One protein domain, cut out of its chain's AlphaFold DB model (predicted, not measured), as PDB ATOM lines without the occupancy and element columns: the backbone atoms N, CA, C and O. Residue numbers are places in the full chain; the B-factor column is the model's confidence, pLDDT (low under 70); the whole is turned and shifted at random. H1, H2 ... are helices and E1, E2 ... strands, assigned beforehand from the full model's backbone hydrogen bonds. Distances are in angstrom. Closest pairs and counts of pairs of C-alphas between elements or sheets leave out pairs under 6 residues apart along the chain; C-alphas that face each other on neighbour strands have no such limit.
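Overview. This is residues 30 to 95 and 127 to 146 of the 147 residues of an uncharacterized protein of Sphingobacteriales bacterium (UniProt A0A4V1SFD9). One long strand, E3, makes a spine: its far half pairs with E4 as a long two-stranded arm, while the hairpin of E5 and E6 pairs with its first residues. A smaller body gathers beside the first part of E3, made of the short strand pair E1 and E2, the single helix H1 and the strand E7. The printed part has 86 residues, in the order E1, H1, E2, E3, E4, E5, E6, E7, and is mostly strand. The larger sheet runs E4, E3, E5, E6, all antiparallel, and is curled like part of a barrel. The whole is loose, with a radius of gyration of the C-alphas of 17.1 A and spans of 60 by 25 by 18 A.

Along the chain. Find C-alpha 32 at (-31.233, 24.757, 0.440), where E1 begins and runs to residue 34. After residues 35 to 46 you meet H1, residues 47 to 54, 10.6 A long. E2 is residues 58 to 60. Now look for C-alpha 65 at (-41.048, 28.021, -0.915); from there E3 runs 46.7 A to residue 81 and bends by 54 degrees at residue 68. E4, residues 87 to 95, runs 25.2 A. E5 is residues 127 to 130, E6 135 to 138, and E7 141 to 144, ending at C-alpha 144, (-19.328, 16.200, 8.115).

Arrangement. Begin with the larger sheet, which is strongly twisted. E3 and E4 are an antiparallel hairpin at 162 degrees, with N 76 and O 92 at 2.9 A. The pairing of E3 is staggered: residues 73 to 81 pair with E4, residues 65 to 69 with E5, where N 66 and O 129 are 2.8 A apart. E5 and E6 are a second hairpin, with N 128 and O 136 at 2.9 A. E6 runs on into E7 across a break of 2 residues, at 20 degrees. E7 pairs with no named strand, but E3 and E7 are near each other. In the small sheet, E1 and E2 are antiparallel, with N 33 and O 59 at 2.8 A. The closest C-alphas of E2 and E3, those of Leu 59 and Val 67, are 6.8 A apart. H1, in which every O i to N i+4 pair is within hydrogen-bond range, is not on the larger sheet; its closest C-alpha to E1 is that of Leu 53, 7.1 A from that of Trp 34.

Size, cuts and confidence. The two C-alphas farthest apart, those of Ala 84 and Ser 132, are 60.3 A apart. Residues 96 to 126 are not printed, and C-alphas 95 and 127 are 16.2 A apart across this cut. The link from E1 to H1 is long, with 12 residues. The mean pLDDT of the printed part is 89.5; look at residues 37 to 44 for those under 70.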
ATOM      1  N   VAL A  30     -34.173  23.637  -6.099       94.69
ATOM      2  CA  VAL A  30     -34.057  24.842  -5.268       94.69
ATOM      3  C   VAL A  30     -32.880  24.685  -4.314       94.69
ATOM      4  O   VAL A  30     -32.713  23.633  -3.699       94.69
ATOM      5  N   ASP A  31     -32.053  25.720  -4.194       94.56
ATOM      6  CA  ASP A  31     -30.949  25.723  -3.236       94.56
ATOM      7  C   ASP A  31     -31.467  25.757  -1.799       94.56
ATOM      8  O   ASP A  31     -32.415  26.474  -1.470       94.56
ATOM      9  N   MET A  32     -30.818  24.976  -0.940       93.88
ATOM     10  CA  MET A  32     -31.233  24.757   0.440       93.88
ATOM     11  C   MET A  32     -30.145  25.200   1.410       93.88
ATOM     12  O   MET A  32     -28.964  25.268   1.075       93.88
ATOM     13  N   ARG A  33     -30.553  25.463   2.646       92.75
ATOM     14  CA  ARG A  33     -29.670  25.677   3.789       92.75
ATOM     15  C   ARG A  33     -30.237  24.996   5.028       92.75
ATOM     16  O   ARG A  33     -31.434  24.751   5.125       92.75
ATOM     17  N   TRP A  34     -29.376  24.736   5.996       91.88
ATOM     18  CA  TRP A  34     -29.714  24.201   7.305       91.88
ATOM     19  C   TRP A  34     -29.150  25.175   8.334       91.88
ATOM     20  O   TRP A  34     -27.948  25.423   8.351       91.88
ATOM     21  N   GLY A  35     -30.023  25.801   9.123       88.50
ATOM     22  CA  GLY A  35     -29.627  26.891  10.014       88.50
ATOM     23  C   GLY A  35     -29.218  28.175   9.284       88.50
ATOM     24  O   GLY A  35     -29.809  28.548   8.263       88.50
ATOM     25  N   SER A  36     -28.256  28.910   9.850       72.88
ATOM     26  CA  SER A  36     -27.741  30.130   9.222       72.88
ATOM     27  C   SER A  36     -26.834  29.781   8.037       72.88
ATOM     28  O   SER A  36     -26.116  28.784   8.041       72.88
ATOM     29  N   SER A  37     -26.882  30.610   6.992       53.38
ATOM     30  CA  SER A  37     -26.182  30.400   5.713       53.38
ATOM     31  C   SER A  37     -24.659  30.267   5.839       53.38
ATOM     32  O   SER A  37     -24.031  29.666   4.974       53.38
ATOM     33  N   GLU A  38     -24.067  30.780   6.916       52.81
ATOM     34  CA  GLU A  38     -22.616  30.777   7.150       52.81
ATOM     35  C   GLU A  38     -22.071  29.414   7.607       52.81
ATOM     36  O   GLU A  38     -20.885  29.135   7.446       52.81
ATOM     37  N   GLN A  39     -22.913  28.526   8.148       51.44
ATOM     38  CA  GLN A  39     -22.443  27.290   8.792       51.44
ATOM     39  C   GLN A  39     -22.229  26.117   7.825       51.44
ATOM     40  O   GLN A  39     -21.512  25.178   8.161       51.44
ATOM     41  N   LEU A  40     -22.806  26.171   6.621       53.88
ATOM     42  CA  LEU A  40     -22.724  25.086   5.633       53.88
ATOM     43  C   LEU A  40     -21.610  25.256   4.595       53.88
ATOM     44  O   LEU A  40     -21.328  24.318   3.854       53.88
ATOM     45  N   GLN A  41     -20.970  26.427   4.539       50.12
ATOM     46  CA  GLN A  41     -19.831  26.671   3.646       50.12
ATOM     47  C   GLN A  41     -18.478  26.357   4.300       50.12
ATOM     48  O   GLN A  41     -17.447  26.402   3.633       50.12
ATOM     49  N   SER A  42     -18.463  26.004   5.591       48.78
ATOM     50  CA  SER A  42     -17.245  25.584   6.277       48.78
ATOM     51  C   SER A  42     -17.084  24.061   6.188       48.78
ATOM     52  O   SER A  42     -17.953  23.335   6.675       48.78
ATOM     53  N   PRO A  43     -15.973  23.538   5.633       53.91
ATOM     54  CA  PRO A  43     -15.734  22.097   5.530       53.91
ATOM     55  C   PRO A  43     -15.483  21.428   6.890       53.91
ATOM     56  O   PRO A  43     -15.254  20.222   6.936       53.91
ATOM     57  N   ALA A  44     -15.502  22.191   7.989       61.84
ATOM     58  CA  ALA A  44     -15.118  21.722   9.303       61.84
ATOM     59  C   ALA A  44     -16.094  22.160  10.404       61.84
ATOM     60  O   ALA A  44     -15.852  23.130  11.123       61.84
ATOM     61  N   LEU A  45     -17.194  21.421  10.560       82.62
ATOM     62  CA  LEU A  45     -18.130  21.633  11.660       82.62
ATOM     63  C   LEU A  45     -17.660  20.850  12.898       82.62
ATOM     64  O   LEU A  45     -17.244  19.694  12.764       82.62
ATOM     65  N   ASN A  46     -17.682  21.469  14.082       87.88
ATOM     66  CA  ASN A  46     -17.366  20.773  15.332       87.88
ATOM     67  C   ASN A  46     -18.623  20.140  15.957       87.88
ATOM     68  O   ASN A  46     -19.751  20.454  15.563       87.88
ATOM     69  N   THR A  47     -18.438  19.244  16.925       88.94
ATOM     70  CA  THR A  47     -19.556  18.537  17.584       88.94
ATOM     71  C   THR A  47     -20.598  19.474  18.214       88.94
ATOM     72  O   THR A  47     -21.799  19.231  18.093       88.94
ATOM     73  N   GLU A  48     -20.180  20.570  18.850       88.44
ATOM     74  CA  GLU A  48     -21.086  21.543  19.476       88.44
ATOM     75  C   GLU A  48     -21.921  22.309  18.440       88.44
ATOM     76  O   GLU A  48     -23.148  22.399  18.553       88.44
ATOM     77  N   ALA A  49     -21.276  22.797  17.382       87.94
ATOM     78  CA  ALA A  49     -21.939  23.442  16.260       87.94
ATOM     79  C   ALA A  49     -22.920  22.482  15.579       87.94
ATOM     80  O   ALA A  49     -24.014  22.907  15.205       87.94
ATOM     81  N   PHE A  50     -22.586  21.188  15.490       90.19
ATOM     82  CA  PHE A  50     -23.509  20.177  14.968       90.19
ATOM     83  C   PHE A  50     -24.739  20.022  15.855       90.19
ATOM     84  O   PHE A  50     -25.866  20.044  15.363       90.19
ATOM     85  N   ARG A  51     -24.552  19.938  17.177       89.62
ATOM     86  CA  ARG A  51     -25.667  19.862  18.131       89.62
ATOM     87  C   ARG A  51     -26.588  21.073  18.033       89.62
ATOM     88  O   ARG A  51     -27.807  20.911  18.049       89.62
ATOM     89  N   LYS A  52     -26.030  22.271  17.858       89.25
ATOM     90  CA  LYS A  52     -26.823  23.482  17.611       89.25
ATOM     91  C   LYS A  52     -27.574  23.408  16.278       89.25
ATOM     92  O   LYS A  52     -28.751  23.761  16.223       89.25
ATOM     93  N   LEU A  53     -26.919  22.918  15.226       90.19
ATOM     94  CA  LEU A  53     -27.502  22.757  13.895       90.19
ATOM     95  C   LEU A  53     -28.691  21.781  13.891       90.19
ATOM     96  O   LEU A  53     -29.689  22.048  13.228       90.19
ATOM     97  N   MET A  54     -28.652  20.711  14.694       91.12
ATOM     98  CA  MET A  54     -29.768  19.755  14.820       91.12
ATOM     99  C   MET A  54     -31.079  20.383  15.320       91.12
ATOM    100  O   MET A  54     -32.169  19.890  15.020       91.12
ATOM    101  N   SER A  55     -30.990  21.493  16.049       91.44
ATOM    102  CA  SER A  55     -32.157  22.260  16.497       91.44
ATOM    103  C   SER A  55     -32.646  23.270  15.456       91.44
ATOM    104  O   SER A  55     -33.722  23.847  15.617       91.44
ATOM    105  N   ALA A  56     -31.879  23.495  14.390       93.25
ATOM    106  CA  ALA A  56     -32.183  24.474  13.361       93.25
ATOM    107  C   ALA A  56     -33.132  23.928  12.282       93.25
ATOM    108  O   ALA A  56     -33.313  22.720  12.112       93.25
ATOM    109  N   ARG A  57     -33.727  24.858  11.528       95.62
ATOM    110  CA  ARG A  57     -34.631  24.561  10.412       95.62
ATOM    111  C   ARG A  57     -33.851  24.346   9.118       95.62
ATOM    112  O   ARG A  57     -32.822  24.991   8.895       95.62
ATOM    113  N   VAL A  58     -34.369  23.480   8.258       95.50
ATOM    114  CA  VAL A  58     -33.961  23.340   6.857       95.50
ATOM    115  C   VAL A  58     -34.811  24.302   6.043       95.50
ATOM    116  O   VAL A  58     -36.031  24.222   6.080       95.50
ATOM    117  N   LEU A  59     -34.192  25.241   5.339       95.56
ATOM    118  CA  LEU A  59     -34.894  26.333   4.669       95.56
ATOM    119  C   LEU A  59     -34.407  26.481   3.228       95.56
ATOM    120  O   LEU A  59     -33.218  26.289   2.969       95.56
ATOM    121  N   PRO A  60     -35.286  26.852   2.287       94.88
ATOM    122  CA  PRO A  60     -34.849  27.261   0.962       94.88
ATOM    123  C   PRO A  60     -34.029  28.554   1.060       94.88
ATOM    124  O   PRO A  60     -34.224  29.377   1.964       94.88
ATOM    125  N   VAL A  61     -33.074  28.716   0.147       93.12
ATOM    126  CA  VAL A  61     -32.283  29.949   0.020       93.12
ATOM    127  C   VAL A  61     -33.114  31.039  -0.654       93.12
ATOM    128  O   VAL A  61     -33.125  32.177  -0.190       93.12
ATOM    129  N   GLU A  62     -33.845  30.691  -1.716       90.69
ATOM    130  CA  GLU A  62     -34.810  31.591  -2.353       90.69
ATOM    131  C   GLU A  62     -36.137  31.639  -1.578       90.69
ATOM    132  O   GLU A  62     -36.615  30.636  -1.043       90.69
ATOM    133  N   ALA A  63     -36.753  32.822  -1.531       91.25
ATOM    134  CA  ALA A  63     -38.061  33.015  -0.917       91.25
ATOM    135  C   ALA A  63     -39.190  32.370  -1.748       91.25
ATOM    136  O   ALA A  63     -39.026  32.064  -2.928       91.25
ATOM    137  N   GLY A  64     -40.367  32.205  -1.135       93.69
ATOM    138  CA  GLY A  64     -41.573  31.726  -1.822       93.69
ATOM    139  C   GLY A  64     -41.778  30.209  -1.810       93.69
ATOM    140  O   GLY A  64     -42.747  29.735  -2.401       93.69
ATOM    141  N   TRP A  65     -40.917  29.464  -1.112       96.38
ATOM    142  CA  TRP A  65     -41.048  28.021  -0.915       96.38
ATOM    143  C   TRP A  65     -41.167  27.662   0.559       96.38
ATOM    144  O   TRP A  65     -40.526  28.264   1.420       96.38
ATOM    145  N   GLN A  66     -41.948  26.625   0.832       97.12
ATOM    146  CA  GLN A  66     -42.078  26.013   2.141       97.12
ATOM    147  C   GLN A  66     -41.614  24.557   2.075       97.12
ATOM    148  O   GLN A  66     -42.019  23.814   1.183       97.12
ATOM    149  N   VAL A  67     -40.789  24.133   3.037       97.88
ATOM    150  CA  VAL A  67     -40.404  22.721   3.168       97.88
ATOM    151  C   VAL A  67     -41.564  21.934   3.773       97.88
ATOM    152  O   VAL A  67     -42.069  22.267   4.847       97.88
ATOM    153  N   ARG A  68     -41.996  20.885   3.072       98.06
ATOM    154  CA  ARG A  68     -43.050  19.959   3.518       98.06
ATOM    155  C   ARG A  68     -42.497  18.720   4.206       98.06
ATOM    156  O   ARG A  68     -43.186  18.112   5.021       98.06
ATOM    157  N   GLY A  69     -41.263  18.362   3.893       98.12
ATOM    158  CA  GLY A  69     -40.543  17.288   4.552       98.12
ATOM    159  C   GLY A  69     -39.285  16.917   3.794       98.12
ATOM    160  O   GLY A  69     -39.047  17.395   2.683       98.12
ATOM    161  N   PHE A  70     -38.476  16.075   4.412       98.56
ATOM    162  CA  PHE A  70     -37.210  15.609   3.866       98.56
ATOM    163  C   PHE A  70     -36.806  14.293   4.522       98.56
ATOM    164  O   PHE A  70     -37.300  13.938   5.590       98.56
ATOM    165  N   GLU A  71     -35.877  13.582   3.902       98.44
ATOM    166  CA  GLU A  71     -35.212  12.445   4.523       98.44
ATOM    167  C   GLU A  71     -33.918  12.911   5.170       98.44
ATOM    168  O   GLU A  71     -33.084  13.568   4.543       98.44
ATOM    169  N   PHE A  72     -33.756  12.569   6.438       98.00
ATOM    170  CA  PHE A  72     -32.531  12.773   7.180       98.00
ATOM    171  C   PHE A  72     -31.813  11.437   7.325       98.00
ATOM    172  O   PHE A  72     -32.433  10.448   7.702       98.00
ATOM    173  N   THR A  73     -30.517  11.407   7.034       97.31
ATOM    174  CA  THR A  73     -29.651  10.245   7.251       97.31
ATOM    175  C   THR A  73     -28.429  10.656   8.057       97.31
ATOM    176  O   THR A  73     -27.730  11.602   7.698       97.31
ATOM    177  N   TYR A  74     -28.151   9.929   9.133       96.56
ATOM    178  CA  TYR A  74     -26.956  10.080   9.950       96.56
ATOM    179  C   TYR A  74     -26.095   8.828   9.825       96.56
ATOM    180  O   TYR A  74     -26.549   7.734  10.145       96.56
ATOM    181  N   ALA A  75     -24.873   9.000   9.334       95.31
ATOM    182  CA  ALA A  75     -23.861   7.962   9.245       95.31
ATOM    183  C   ALA A  75     -22.929   8.090  10.455       95.31
ATOM    184  O   ALA A  75     -22.083   8.992  10.497       95.31
ATOM    185  N   GLU A  76     -23.116   7.210  11.434       94.69
ATOM    186  CA  GLU A  76     -22.301   7.128  12.645       94.69
ATOM    187  C   GLU A  76     -21.178   6.115  12.463       94.69
ATOM    188  O   GLU A  76     -21.391   5.020  11.945       94.69
ATOM    189  N   ARG A  77     -19.977   6.455  12.923       90.88
ATOM    190  CA  ARG A  77     -18.864   5.506  12.995       90.88
ATOM    191  C   ARG A  77     -18.884   4.780  14.342       90.88
ATOM    192  O   ARG A  77     -18.570   5.377  15.375       90.88
ATOM    193  N   GLY A  78     -19.209   3.493  14.319       89.19
ATOM    194  CA  GLY A  78     -19.162   2.601  15.475       89.19
ATOM    195  C   GLY A  78     -17.869   1.784  15.531       89.19
ATOM    196  O   GLY A  78     -17.260   1.488  14.500       89.19
ATOM    197  N   MET A  79     -17.456   1.428  16.748       90.75
ATOM    198  CA  MET A  79     -16.405   0.440  16.996       90.75
ATOM    199  C   MET A  79     -17.075  -0.863  17.417       90.75
ATOM    200  O   MET A  79     -17.833  -0.879  18.385       90.75
ATOM    201  N   TYR A  80     -16.781  -1.925  16.687       92.88
ATOM    202  CA  TYR A  80     -17.314  -3.264  16.880       92.88
ATOM    203  C   TYR A  80     -16.174  -4.261  17.058       92.88
ATOM    204  O   TYR A  80     -15.004  -3.906  16.923       92.88
ATOM    205  N   GLU A  81     -16.524  -5.503  17.355       95.94
ATOM    206  CA  GLU A  81     -15.595  -6.623  17.431       95.94
ATOM    207  C   GLU A  81     -15.875  -7.573  16.262       95.94
ATOM    208  O   GLU A  81     -17.037  -7.839  15.940       95.94
ATOM    209  N   ASP A  82     -14.827  -8.036  15.583       95.00
ATOM    210  CA  ASP A  82     -14.950  -9.100  14.589       95.00
ATOM    211  C   ASP A  82     -15.074 -10.483  15.257       95.00
ATOM    212  O   ASP A  82     -15.015 -10.629  16.476       95.00
ATOM    213  N   SER A  83     -15.233 -11.542  14.463       95.88
ATOM    214  CA  SER A  83     -15.370 -12.905  15.001       95.88
ATOM    215  C   SER A  83     -14.125 -13.434  15.727       95.88
ATOM    216  O   SER A  83     -14.196 -14.490  16.351       95.88
ATOM    217  N   ALA A  84     -12.979 -12.765  15.595       96.38
ATOM    218  CA  ALA A  84     -11.707 -13.138  16.202       96.38
ATOM    219  C   ALA A  84     -11.341 -12.250  17.405       96.38
ATOM    220  O   ALA A  84     -10.257 -12.414  17.966       96.38
ATOM    221  N   GLY A  85     -12.222 -11.335  17.816       95.56
ATOM    222  CA  GLY A  85     -11.973 -10.446  18.945       95.56
ATOM    223  C   GLY A  85     -11.271  -9.136  18.587       95.56
ATOM    224  O   GLY A  85     -10.872  -8.395  19.486       95.56
ATOM    225  N   ASN A  86     -11.064  -8.831  17.301       96.38
ATOM    226  CA  ASN A  86     -10.343  -7.625  16.896       96.38
ATOM    227  C   ASN A  86     -11.288  -6.430  16.717       96.38
ATOM    228  O   ASN A  86     -12.414  -6.596  16.239       96.38
ATOM    229  N   PRO A  87     -10.824  -5.203  17.016       95.38
ATOM    230  CA  PRO A  87     -11.608  -4.000  16.786       95.38
ATOM    231  C   PRO A  87     -11.844  -3.758  15.287       95.38
ATOM    232  O   PRO A  87     -10.907  -3.733  14.487       95.38
ATOM    233  N   LEU A  88     -13.098  -3.498  14.926       94.50
ATOM    234  CA  LEU A  88     -13.565  -3.226  13.570       94.50
ATOM    235  C   LEU A  88     -14.368  -1.920  13.534       94.50
ATOM    236  O   LEU A  88     -15.333  -1.741  14.273       94.50
ATOM    237  N   MET A  89     -14.007  -1.012  12.625       91.12
ATOM    238  CA  MET A  89     -14.785   0.204  12.373       91.12
ATOM    239  C   MET A  89     -15.914  -0.086  11.381       91.12
ATOM    240  O   MET A  89     -15.642  -0.437  10.232       91.12
ATOM    241  N   VAL A  90     -17.162   0.135  11.790       93.56
ATOM    242  CA  VAL A  90     -18.354  -0.023  10.937       93.56
ATOM    243  C   VAL A  90     -19.134   1.290  10.903       93.56
ATOM    244  O   VAL A  90     -19.051   2.100  11.829       93.56
ATOM    245  N   VAL A  91     -19.844   1.539   9.802       94.06
ATOM    246  CA  VAL A  91     -20.724   2.703   9.664       94.06
ATOM    247  C   VAL A  91     -22.170   2.264   9.837       94.06
ATOM    248  O   VAL A  91     -22.669   1.469   9.042       94.06
ATOM    249  N   ASP A  92     -22.839   2.835  10.831       93.75
ATOM    250  CA  ASP A  92     -24.261   2.637  11.077       93.75
ATOM    251  C   ASP A  92     -25.059   3.795  10.492       93.75
ATOM    252  O   ASP A  92     -24.749   4.968  10.718       93.75
ATOM    253  N   TYR A  93     -26.118   3.468   9.758       95.12
ATOM    254  CA  TYR A  93     -26.998   4.458   9.151       95.12
ATOM    255  C   TYR A  93     -28.308   4.554   9.926       95.12
ATOM    256  O   TYR A  93     -29.048   3.581  10.059       95.12
ATOM    257  N   LEU A  94     -28.618   5.756  10.403       95.44
ATOM    258  CA  LEU A  94     -29.926   6.118  10.934       95.44
ATOM    259  C   LEU A  94     -30.635   6.995   9.904       95.44
ATOM    260  O   LEU A  94     -30.221   8.135   9.696       95.44
ATOM    261  N   THR A  95     -31.707   6.493   9.297       96.81
ATOM    262  CA  THR A  95     -32.502   7.246   8.319       96.81
ATOM    263  C   THR A  95     -33.931   7.429   8.812       96.81
ATOM    264  O   THR A  95     -34.572   6.472   9.240       96.81
ATOM    265  N   ARG A 127     -38.880  17.975  -0.077       98.06
ATOM    266  CA  ARG A 127     -40.114  18.356  -0.767       98.06
ATOM    267  C   ARG A 127     -40.456  19.799  -0.456       98.06
ATOM    268  O   ARG A 127     -40.592  20.170   0.711       98.06
ATOM    269  N   LEU A 128     -40.628  20.592  -1.506       97.81
ATOM    270  CA  LEU A 128     -40.982  22.001  -1.414       97.81
ATOM    271  C   LEU A 128     -42.342  22.258  -2.046       97.81
ATOM    272  O   LEU A 128     -42.681  21.666  -3.072       97.81
ATOM    273  N   GLU A 129     -43.068  23.202  -1.468       96.88
ATOM    274  CA  GLU A 129     -44.330  23.704  -1.998       96.88
ATOM    275  C   GLU A 129     -44.305  25.233  -2.030       96.88
ATOM    276  O   GLU A 129     -43.923  25.879  -1.052       96.88
ATOM    277  N   GLY A 130     -44.656  25.809  -3.177       95.19
ATOM    278  CA  GLY A 130     -44.815  27.250  -3.343       95.19
ATOM    279  C   GLY A 130     -46.247  27.708  -3.062       95.19
ATOM    280  O   GLY A 130     -47.165  26.896  -2.981       95.19
ATOM    281  N   ALA A 131     -46.465  29.023  -2.992       90.00
ATOM    282  CA  ALA A 131     -47.767  29.616  -2.650       90.00
ATOM    283  C   ALA A 131     -48.946  29.179  -3.550       90.00
ATOM    284  O   ALA A 131     -50.093  29.212  -3.119       90.00
ATOM    285  N   SER A 132     -48.681  28.758  -4.790       88.88
ATOM    286  CA  SER A 132     -49.694  28.277  -5.741       88.88
ATOM    287  C   SER A 132     -49.914  26.756  -5.716       88.88
ATOM    288  O   SER A 132     -50.495  26.211  -6.653       88.88
ATOM    289  N   GLY A 133     -49.386  26.044  -4.712       90.06
ATOM    290  CA  GLY A 133     -49.385  24.575  -4.667       90.06
ATOM    291  C   GLY A 133     -48.392  23.932  -5.643       90.06
ATOM    292  O   GLY A 133     -48.370  22.715  -5.819       90.06
ATOM    293  N   LYS A 134     -47.551  24.739  -6.305       92.56
ATOM    294  CA  LYS A 134     -46.493  24.236  -7.185       92.56
ATOM    295  C   LYS A 134     -45.468  23.467  -6.358       92.56
ATOM    296  O   LYS A 134     -44.939  23.996  -5.385       92.56
ATOM    297  N   MET A 135     -45.132  22.263  -6.811       94.50
ATOM    298  CA  MET A 135     -44.119  21.427  -6.174       94.50
ATOM    299  C   MET A 135     -42.725  21.697  -6.746       94.50
ATOM    300  O   MET A 135     -42.557  21.937  -7.947       94.50
ATOM    301  N   ALA A 136     -41.722  21.625  -5.880       95.94
ATOM    302  CA  ALA A 136     -40.309  21.651  -6.234       95.94
ATOM    303  C   ALA A 136     -39.515  20.688  -5.340       95.94
ATOM    304  O   ALA A 136     -40.028  20.158  -4.352       95.94
ATOM    305  N   SER A 137     -38.255  20.465  -5.701       96.88
ATOM    306  CA  SER A 137     -37.318  19.641  -4.944       96.88
ATOM    307  C   SER A 137     -36.174  20.510  -4.446       96.88
ATOM    308  O   SER A 137     -35.614  21.305  -5.201       96.88
ATOM    309  N   GLY A 138     -35.809  20.356  -3.180       96.00
ATOM    310  CA  GLY A 138     -34.601  20.968  -2.640       96.00
ATOM    311  C   GLY A 138     -33.359  20.172  -3.033       96.00
ATOM    312  O   GLY A 138     -33.395  18.939  -3.064       96.00
ATOM    313  N   LYS A 139     -32.250  20.866  -3.302       95.19
ATOM    314  CA  LYS A 139     -30.940  20.227  -3.450       95.19
ATOM    315  C   LYS A 139     -30.492  19.625  -2.112       95.19
ATOM    316  O   LYS A 139     -30.731  20.237  -1.067       95.19
ATOM    317  N   PRO A 140     -29.841  18.452  -2.123       94.31
ATOM    318  CA  PRO A 140     -29.435  17.784  -0.899       94.31
ATOM    319  C   PRO A 140     -28.351  18.561  -0.148       94.31
ATOM    320  O   PRO A 140     -27.542  19.272  -0.748       94.31
ATOM    321  N   LEU A 141     -28.306  18.370   1.168       92.88
ATOM    322  CA  LEU A 141     -27.305  18.956   2.055       92.88
ATOM    323  C   LEU A 141     -26.472  17.856   2.705       92.88
ATOM    324  O   LEU A 141     -26.996  16.812   3.085       92.88
ATOM    325  N   ARG A 142     -25.173  18.108   2.872       91.56
ATOM    326  CA  ARG A 142     -24.244  17.206   3.553       91.56
ATOM    327  C   ARG A 142     -23.392  17.992   4.535       91.56
ATOM    328  O   ARG A 142     -22.822  19.014   4.167       91.56
ATOM    329  N   VAL A 143     -23.263  17.476   5.751       89.31
ATOM    330  CA  VAL A 143     -22.403  18.040   6.794       89.31
ATOM    331  C   VAL A 143     -21.570  16.923   7.399       89.31
ATOM    332  O   VAL A 143     -22.111  15.901   7.810       89.31
ATOM    333  N   MET A 144     -20.254  17.117   7.454       89.75
ATOM    334  CA  MET A 144     -19.328  16.200   8.115       89.75
ATOM    335  C   MET A 144     -18.777  16.852   9.377       89.75
ATOM    336  O   MET A 144     -18.373  18.019   9.366       89.75
ATOM    337  N   ILE A 145     -18.747  16.088  10.462       90.44
ATOM    338  CA  ILE A 145     -18.224  16.536  11.747       90.44
ATOM    339  C   ILE A 145     -16.720  16.288  11.741       90.44
ATOM    340  O   ILE A 145     -16.263  15.160  11.586       90.44
ATOM    341  N   THR A 146     -15.921  17.337  11.882       86.69
ATOM    342  CA  THR A 146     -14.461  17.258  11.667       86.69
ATOM    343  C   THR A 146     -13.628  17.512  12.912       86.69
ATOM    344  O   THR A 146     -12.447  17.153  12.915       86.69
TER     345      THR A 146